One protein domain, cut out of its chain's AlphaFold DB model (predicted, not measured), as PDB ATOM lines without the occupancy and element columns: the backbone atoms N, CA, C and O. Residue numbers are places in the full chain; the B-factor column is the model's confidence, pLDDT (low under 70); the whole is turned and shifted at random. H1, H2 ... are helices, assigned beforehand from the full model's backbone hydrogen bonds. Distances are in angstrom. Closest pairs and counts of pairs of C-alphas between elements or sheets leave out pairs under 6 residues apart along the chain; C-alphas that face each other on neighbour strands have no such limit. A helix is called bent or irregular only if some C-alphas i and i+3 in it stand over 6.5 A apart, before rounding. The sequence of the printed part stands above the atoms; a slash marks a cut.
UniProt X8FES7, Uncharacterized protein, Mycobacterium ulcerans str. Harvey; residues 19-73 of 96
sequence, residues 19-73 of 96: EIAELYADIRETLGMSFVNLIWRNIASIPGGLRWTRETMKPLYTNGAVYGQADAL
ATOM      1  N   GLU A  19      29.411  39.195 -10.602       97.67
ATOM      2  CA  GLU A  19      28.722  40.360 -10.028       97.67
ATOM      3  C   GLU A  19      27.841  41.106 -11.047       97.67
ATOM      4  O   GLU A  19      26.742  41.537 -10.708       97.67
ATOM      5  N   ILE A  20      28.264  41.231 -12.312       98.48
ATOM      6  CA  ILE A  20      27.450  41.912 -13.334       98.48
ATOM      7  C   ILE A  20      26.149  41.139 -13.590       98.48
ATOM      8  O   ILE A  20      25.087  41.754 -13.681       98.48
ATOM      9  N   ALA A  21      26.210  39.806 -13.668       98.31
ATOM     10  CA  ALA A  21      25.024  38.973 -13.880       98.31
ATOM     11  C   ALA A  21      24.048  39.051 -12.695       98.31
ATOM     12  O   ALA A  21      22.838  39.157 -12.898       98.31
ATOM     13  N   GLU A  22      24.571  39.057 -11.466       98.43
ATOM     14  CA  GLU A  22      23.774  39.228 -10.245       98.43
ATOM     15  C   GLU A  22      23.085  40.600 -10.214       98.43
ATOM     16  O   GLU A  22      21.876  40.690  -9.987       98.43
ATOM     17  N   LEU A  23      23.818  41.671 -10.531       98.47
ATOM     18  CA  LEU A  23      23.267  43.027 -10.602       98.47
ATOM     19  C   LEU A  23      22.223  43.167 -11.720       98.47
ATOM     20  O   LEU A  23      21.220  43.855 -11.540       98.47
ATOM     21  N   TYR A  24      22.414  42.508 -12.863       98.52
ATOM     22  CA  TYR A  24      21.423  42.470 -13.943       98.52
ATOM     23  C   TYR A  24      20.138  41.747 -13.538       98.52
ATOM     24  O   TYR A  24      19.047  42.237 -13.842       98.52
ATOM     25  N   ALA A  25      20.238  40.626 -12.817       98.20
ATOM     26  CA  ALA A  25      19.070  39.941 -12.270       98.20
ATOM     27  C   ALA A  25      18.293  40.850 -11.300       98.20
ATOM     28  O   ALA A  25      17.080  41.004 -11.444       98.20
ATOM     29  N   ASP A  26      19.003  41.538 -10.402       98.19
ATOM     30  CA  ASP A  26      18.430  42.505  -9.459       98.19
ATOM     31  C   ASP A  26      17.751  43.693 -10.184       98.19
ATOM     32  O   ASP A  26      16.690  44.179  -9.779       98.19
ATOM     33  N   ILE A  27      18.323  44.153 -11.306       98.15
ATOM     34  CA  ILE A  27      17.724  45.171 -12.189       98.15
ATOM     35  C   ILE A  27      16.413  44.695 -12.803       98.15
ATOM     36  O   ILE A  27      15.427  45.432 -12.727       98.15
ATOM     37  N   ARG A  28      16.371  43.487 -13.369       97.78
ATOM     38  CA  ARG A  28      15.137  42.926 -13.936       97.78
ATOM     39  C   ARG A  28      14.048  42.777 -12.884       97.78
ATOM     40  O   ARG A  28      12.927  43.220 -13.119       97.78
ATOM     41  N   GLU A  29      14.392  42.217 -11.727       97.44
ATOM     42  CA  GLU A  29      13.447  42.000 -10.630       97.44
ATOM     43  C   GLU A  29      12.872  43.322 -10.112       97.44
ATOM     44  O   GLU A  29      11.658  43.499 -10.063       97.44
ATOM     45  N   THR A  30      13.732  44.289  -9.788       96.71
ATOM     46  CA  THR A  30      13.288  45.561  -9.193       96.71
ATOM     47  C   THR A  30      12.516  46.441 -10.165       96.71
ATOM     48  O   THR A  30      11.627  47.173  -9.741       96.71
ATOM     49  N   LEU A  31      12.853  46.405 -11.455       95.07
ATOM     50  CA  LEU A  31      12.199  47.243 -12.461       95.07
ATOM     51  C   LEU A  31      11.061  46.522 -13.197       95.07
ATOM     52  O   LEU A  31      10.443  47.118 -14.077       95.07
ATOM     53  N   GLY A  32      10.798  45.249 -12.875       95.23
ATOM     54  CA  GLY A  32       9.772  44.437 -13.534       95.23
ATOM     55  C   GLY A  32      10.007  44.250 -15.036       95.23
ATOM     56  O   GLY A  32       9.053  44.106 -15.799       95.23
ATOM     57  N   MET A  33      11.265  44.297 -15.484       94.49
ATOM     58  CA  MET A  33      11.629  44.200 -16.898       94.49
ATOM     59  C   MET A  33      12.111  42.792 -17.254       94.49
ATOM     60  O   MET A  33      12.811  42.142 -16.481       94.49
ATOM     61  N   SER A  34      11.791  42.330 -18.464       95.05
ATOM     62  CA  SER A  34      12.248  41.026 -18.971       95.05
ATOM     63  C   SER A  34      13.700  41.024 -19.453       95.05
ATOM     64  O   SER A  34      14.282  39.954 -19.600       95.05
ATOM     65  N   PHE A  35      14.288  42.200 -19.674       94.70
ATOM     66  CA  PHE A  35      15.663  42.381 -20.133       94.70
ATOM     67  C   PHE A  35      16.289  43.617 -19.487       94.70
ATOM     68  O   PHE A  35      15.593  44.549 -19.071       94.70
ATOM     69  N   VAL A  36      17.617  43.658 -19.446       96.68
ATOM     70  CA  VAL A  36      18.369  44.827 -18.981       96.68
ATOM     71  C   VAL A  36      18.580  45.807 -20.132       96.68
ATOM     72  O   VAL A  36      19.119  45.443 -21.175       96.68
ATOM     73  N   ASN A  37      18.156  47.063 -19.967       94.57
ATOM     74  CA  ASN A  37      18.266  48.091 -21.010       94.57
ATOM     75  C   ASN A  37      19.727  48.510 -21.303       94.57
ATOM     76  O   ASN A  37      20.636  48.261 -20.512       94.57
ATOM     77  N   LEU A  38      19.953  49.190 -22.435       94.96
ATOM     78  CA  LEU A  38      21.296  49.610 -22.863       94.96
ATOM     79  C   LEU A  38      22.000  50.539 -21.860       94.96
ATOM     80  O   LEU A  38      23.215  50.452 -21.739       94.96
ATOM     81  N   ILE A  39      21.273  51.395 -21.133       96.12
ATOM     82  CA  ILE A  39      21.874  52.319 -20.155       96.12
ATOM     83  C   ILE A  39      22.611  51.516 -19.081       96.12
ATOM     84  O   ILE A  39      23.802  51.717 -18.862       96.12
ATOM     85  N   TRP A  40      21.931  50.544 -18.474       97.64
ATOM     86  CA  TRP A  40      22.543  49.655 -17.487       97.64
ATOM     87  C   TRP A  40      23.696  48.847 -18.085       97.64
ATOM     88  O   TRP A  40      24.744  48.718 -17.452       97.64
ATOM     89  N   ARG A  41      23.538  48.364 -19.326       97.53
ATOM     90  CA  ARG A  41      24.600  47.608 -20.001       97.53
ATOM     91  C   ARG A  41      25.842  48.429 -20.300       97.53
ATOM     92  O   ARG A  41      26.953  47.915 -20.211       97.53
ATOM     93  N   ASN A  42      25.666  49.698 -20.638       96.94
ATOM     94  CA  ASN A  42      26.769  50.622 -20.829       96.94
ATOM     95  C   ASN A  42      27.480  50.914 -19.505       96.94
ATOM     96  O   ASN A  42      28.704  50.833 -19.448       96.94
ATOM     97  N   ILE A  43      26.738  51.166 -18.427       98.11
ATOM     98  CA  ILE A  43      27.321  51.411 -17.100       98.11
ATOM     99  C   ILE A  43      28.158  50.208 -16.627       98.11
ATOM    100  O   ILE A  43      29.195  50.393 -15.995       98.11
ATOM    101  N   ALA A  44      27.770  48.982 -16.989       97.99
ATOM    102  CA  ALA A  44      28.542  47.771 -16.708       97.99
ATOM    103  C   ALA A  44      29.909  47.701 -17.409       97.99
ATOM    104  O   ALA A  44      30.783  46.972 -16.949       97.99
ATOM    105  N   SER A  45      30.125  48.470 -18.483       96.54
ATOM    106  CA  SER A  45      31.447  48.584 -19.123       96.54
ATOM    107  C   SER A  45      32.437  49.434 -18.315       96.54
ATOM    108  O   SER A  45      33.633  49.433 -18.604       96.54
ATOM    109  N   ILE A  46      31.955  50.148 -17.291       96.75
ATOM    110  CA  ILE A  46      32.760  50.989 -16.406       96.75
ATOM    111  C   ILE A  46      33.089  50.178 -15.140       96.75
ATOM    112  O   ILE A  46      32.160  49.789 -14.423       96.75
ATOM    113  N   PRO A  47      34.373  49.932 -14.809       95.57
ATOM    114  CA  PRO A  47      34.755  49.173 -13.619       95.57
ATOM    115  C   PRO A  47      34.108  49.718 -12.339       95.57
ATOM    116  O   PRO A  47      34.260  50.892 -12.009       95.57
ATOM    117  N   GLY A  48      33.349  48.873 -11.633       95.51
ATOM    118  CA  GLY A  48      32.598  49.246 -10.424       95.51
ATOM    119  C   GLY A  48      31.392  50.172 -10.652       95.51
ATOM    120  O   GLY A  48      30.606  50.383  -9.727       95.51
ATOM    121  N   GLY A  49      31.197  50.685 -11.870       97.79
ATOM    122  CA  GLY A  49      30.142  51.642 -12.202       97.79
ATOM    123  C   GLY A  49      28.743  51.067 -12.009       97.79
ATOM    124  O   GLY A  49      27.867  51.743 -11.464       97.79
ATOM    125  N   LEU A  50      28.535  49.799 -12.387       98.51
ATOM    126  CA  LEU A  50      27.230  49.152 -12.235       98.51
ATOM    127  C   LEU A  50      26.847  48.969 -10.770       98.51
ATOM    128  O   LEU A  50      25.731  49.334 -10.411       98.51
ATOM    129  N   ARG A  51      27.757  48.463  -9.924       98.39
ATOM    130  CA  ARG A  51      27.479  48.286  -8.492       98.39
ATOM    131  C   ARG A  51      27.124  49.616  -7.840       98.39
ATOM    132  O   ARG A  51      26.057  49.733  -7.247       98.39
ATOM    133  N   TRP A  52      27.969  50.627  -8.030       98.39
ATOM    134  CA  TRP A  52      27.744  51.948  -7.451       98.39
ATOM    135  C   TRP A  52      26.407  52.559  -7.897       98.39
ATOM    136  O   TRP A  52      25.618  53.032  -7.075       98.39
ATOM    137  N   THR A  53      26.104  52.501  -9.200       98.20
ATOM    138  CA  THR A  53      24.847  53.053  -9.724       98.20
ATOM    139  C   THR A  53      23.652  52.275  -9.190       98.20
ATOM    140  O   THR A  53      22.648  52.869  -8.801       98.20
ATOM    141  N   ARG A  54      23.748  50.943  -9.138       97.88
ATOM    142  CA  ARG A  54      22.676  50.087  -8.644       97.88
ATOM    143  C   ARG A  54      22.365  50.359  -7.174       97.88
ATOM    144  O   ARG A  54      21.196  50.538  -6.850       97.88
ATOM    145  N   GLU A  55      23.376  50.438  -6.314       97.90
ATOM    146  CA  GLU A  55      23.215  50.759  -4.887       97.90
ATOM    147  C   GLU A  55      22.591  52.142  -4.675       97.90
ATOM    148  O   GLU A  55      21.732  52.312  -3.812       97.90
ATOM    149  N   THR A  56      22.958  53.113  -5.514       97.50
ATOM    150  CA  THR A  56      22.413  54.474  -5.446       97.50
ATOM    151  C   THR A  56      20.962  54.535  -5.932       97.50
ATOM    152  O   THR A  56      20.123  55.202  -5.330       97.50
ATOM    153  N   MET A  57      20.644  53.846  -7.029       97.21
ATOM    154  CA  MET A  57      19.341  53.953  -7.691       97.21
ATOM    155  C   MET A  57      18.285  53.015  -7.110       97.21
ATOM    156  O   MET A  57      17.103  53.358  -7.127       97.21
ATOM    157  N   LYS A  58      18.670  51.839  -6.597       97.40
ATOM    158  CA  LYS A  58      17.718  50.835  -6.098       97.40
ATOM    159  C   LYS A  58      16.746  51.420  -5.063       97.40
ATOM    160  O   LYS A  58      15.549  51.260  -5.287       97.40
ATOM    161  N   PRO A  59      17.184  52.171  -4.030       97.64
ATOM    162  CA  PRO A  59      16.263  52.797  -3.080       97.64
ATOM    163  C   PRO A  59      15.247  53.747  -3.728       97.64
ATOM    164  O   PRO A  59      14.105  53.801  -3.283       97.64
ATOM    165  N   LEU A  60      15.639  54.477  -4.780       97.18
ATOM    166  CA  LEU A  60      14.769  55.433  -5.481       97.18
ATOM    167  C   LEU A  60      13.699  54.743  -6.334       97.18
ATOM    168  O   LEU A  60      12.602  55.273  -6.520       97.18
ATOM    169  N   TYR A  61      14.015  53.565  -6.871       96.68
ATOM    170  CA  TYR A  61      13.032  52.746  -7.569       96.68
ATOM    171  C   TYR A  61      12.096  52.046  -6.585       96.68
ATOM    172  O   TYR A  61      10.884  52.060  -6.786       96.68
ATOM    173  N   THR A  62      12.630  51.477  -5.500       96.52
ATOM    174  CA  THR A  62      11.828  50.696  -4.548       96.52
ATOM    175  C   THR A  62      10.942  51.555  -3.653       96.52
ATOM    176  O   THR A  62       9.888  51.088  -3.235       96.52
ATOM    177  N   ASN A  63      11.320  52.803  -3.363       96.62
ATOM    178  CA  ASN A  63      10.460  53.734  -2.625       96.62
ATOM    179  C   ASN A  63       9.417  54.445  -3.513       96.62
ATOM    180  O   ASN A  63       8.654  55.268  -3.013       96.62
ATOM    181  N   GLY A  64       9.394  54.157  -4.820       95.43
ATOM    182  CA  GLY A  64       8.446  54.730  -5.775       95.43
ATOM    183  C   GLY A  64       8.739  56.168  -6.213       95.43
ATOM    184  O   GLY A  64       7.985  56.702  -7.025       95.43
ATOM    185  N   ALA A  65       9.822  56.801  -5.748       97.03
ATOM    186  CA  ALA A  65      10.119  58.201  -6.055       97.03
ATOM    187  C   ALA A  65      10.282  58.446  -7.560       97.03
ATOM    188  O   ALA A  65       9.745  59.420  -8.082       97.03
ATOM    189  N   VAL A  66      10.977  57.554  -8.276       96.43
ATOM    190  CA  VAL A  66      11.191  57.715  -9.726       96.43
ATOM    191  C   VAL A  66       9.868  57.696 -10.490       96.43
ATOM    192  O   VAL A  66       9.635  58.557 -11.338       96.43
ATOM    193  N   TYR A  67       8.991  56.740 -10.182       95.85
ATOM    194  CA  TYR A  67       7.702  56.617 -10.862       95.85
ATOM    195  C   TYR A  67       6.756  57.754 -10.481       95.85
ATOM    196  O   TYR A  67       6.168  58.351 -11.374       95.85
ATOM    197  N   GLY A  68       6.713  58.146  -9.205       97.36
ATOM    198  CA  GLY A  68       5.925  59.297  -8.765       97.36
ATOM    199  C   GLY A  68       6.338  60.602  -9.453       97.36
ATOM    200  O   GLY A  68       5.480  61.377  -9.864       97.36
ATOM    201  N   GLN A  69       7.641  60.836  -9.654       97.70
ATOM    202  CA  GLN A  69       8.117  62.001 -10.413       97.70
ATOM    203  C   GLN A  69       7.812  61.891 -11.912       97.70
ATOM    204  O   GLN A  69       7.490  62.891 -12.549       97.70
ATOM    205  N   ALA A  70       7.890  60.690 -12.489       96.70
ATOM    206  CA  ALA A  70       7.513  60.473 -13.883       96.70
ATOM    207  C   ALA A  70       6.015  60.721 -14.114       96.70
ATOM    208  O   ALA A  70       5.649  61.310 -15.128       96.70
ATOM    209  N   ASP A  71       5.162  60.303 -13.180       97.53
ATOM    210  CA  ASP A  71       3.719  60.538 -13.240       97.53
ATOM    211  C   ASP A  71       3.404  62.023 -13.078       97.53
ATOM    212  O   ASP A  71       2.736  62.590 -13.939       97.53
ATOM    213  N   ALA A  72       4.002  62.689 -12.086       97.34
ATOM    214  CA  ALA A  72       3.870  64.135 -11.918       97.34
ATOM    215  C   ALA A  72       4.304  64.909 -13.176       97.34
ATOM    216  O   ALA A  72       3.641  65.863 -13.581       97.34
ATOM    217  N   LEU A  73       5.390  64.483 -13.835       96.43
ATOM    218  CA  LEU A  73       5.831  65.085 -15.092       96.43
ATOM    219  C   LEU A  73       4.786  64.915 -16.196       96.43
ATOM    220  O   LEU A  73       4.524  65.881 -16.902       96.43
TER     221      LEU A  73
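AT A GLANCE: This is residues 19 to 73 of the 96 residues of an uncharacterized protein of Mycobacterium ulcerans str. Harvey (UniProt X8FES7). Two helices, H1 and H3, lie side by side and run the same way, with the short helix H2 set to one side of the pair near the start of H3, and H4 turns off from the far end of H3 as an arm. Residues 67 to 73, which belong to H4, stick out with nothing packed on them. The printed part has 55 residues, with four named helices in the order H1, H2, H3, H4 and no named strand; the class is all helix. It is compact by its radius of gyration of the C-alphas, 11.5 A, yet elongated in outline, with spans of 34 by 21 by 17 A and the arm at one end of the length.

HOW THE PARTS SIT: Begin with H1, residues 19 to 31, and look across to H3, residues 49 to 62: they touch, and their closest C-alphas, those of Leu 23 and Arg 51, are 7.1 A apart. Their lines stand at a shallow tilt of 20 degrees, the same way. H2, residues 38 to 43, and H1 are near each other, with 5 pairs of C-alphas within 10 A. H2 and H3 touch only at the corner by their link, H3 with residues 49 to 53 alone; the closest C-alphas are those of Ile 43 and Leu 50, 5.4 A apart. These two run opposite ways at a steep tilt of 55 degrees. Go on to H4, residues 65 to 73: it is close to H3 but not clearly touching, the closest C-alphas being those of Leu 60 and Val 66 at 6.0 A. H3 and H4 run the same way at a tilt of 68 degrees, steep but only just short of about perpendicular. H4 is apart from H1 and from H2. In H1, H2 and H4 every O i to N i+4 pair is within hydrogen-bond range; in H3 it is 8 of 10.

IN THESE COORDINATES: Find C-alpha 19 at (28.722, 40.360, -10.028); from there H1 runs 18.1 A to C-alpha 31. Next comes H2, from Leu 38 to Ile 43. Then find C-alpha 49 at (30.142, 51.642, -12.202), where H3 begins its 19.9 A run to C-alpha 62. H3 is irregular, but only just: C-alphas 56 and 59 are 6.8 A apart, and its line is a rough one. H4 runs 12.1 A from C-alpha 65 to C-alpha 73 at (5.831, 65.085, -15.092).

THE WHOLE: Look for the two C-alphas farthest apart at Glu 19 and Ala 72, 34.4 A from each other. The printed part has no cut. The links from H2 to H3 and from H3 to H4 are tight, the link from H1 to H2 is short, and no link is long. The mean pLDDT of the printed part is 97.0, and no printed residue is under 70.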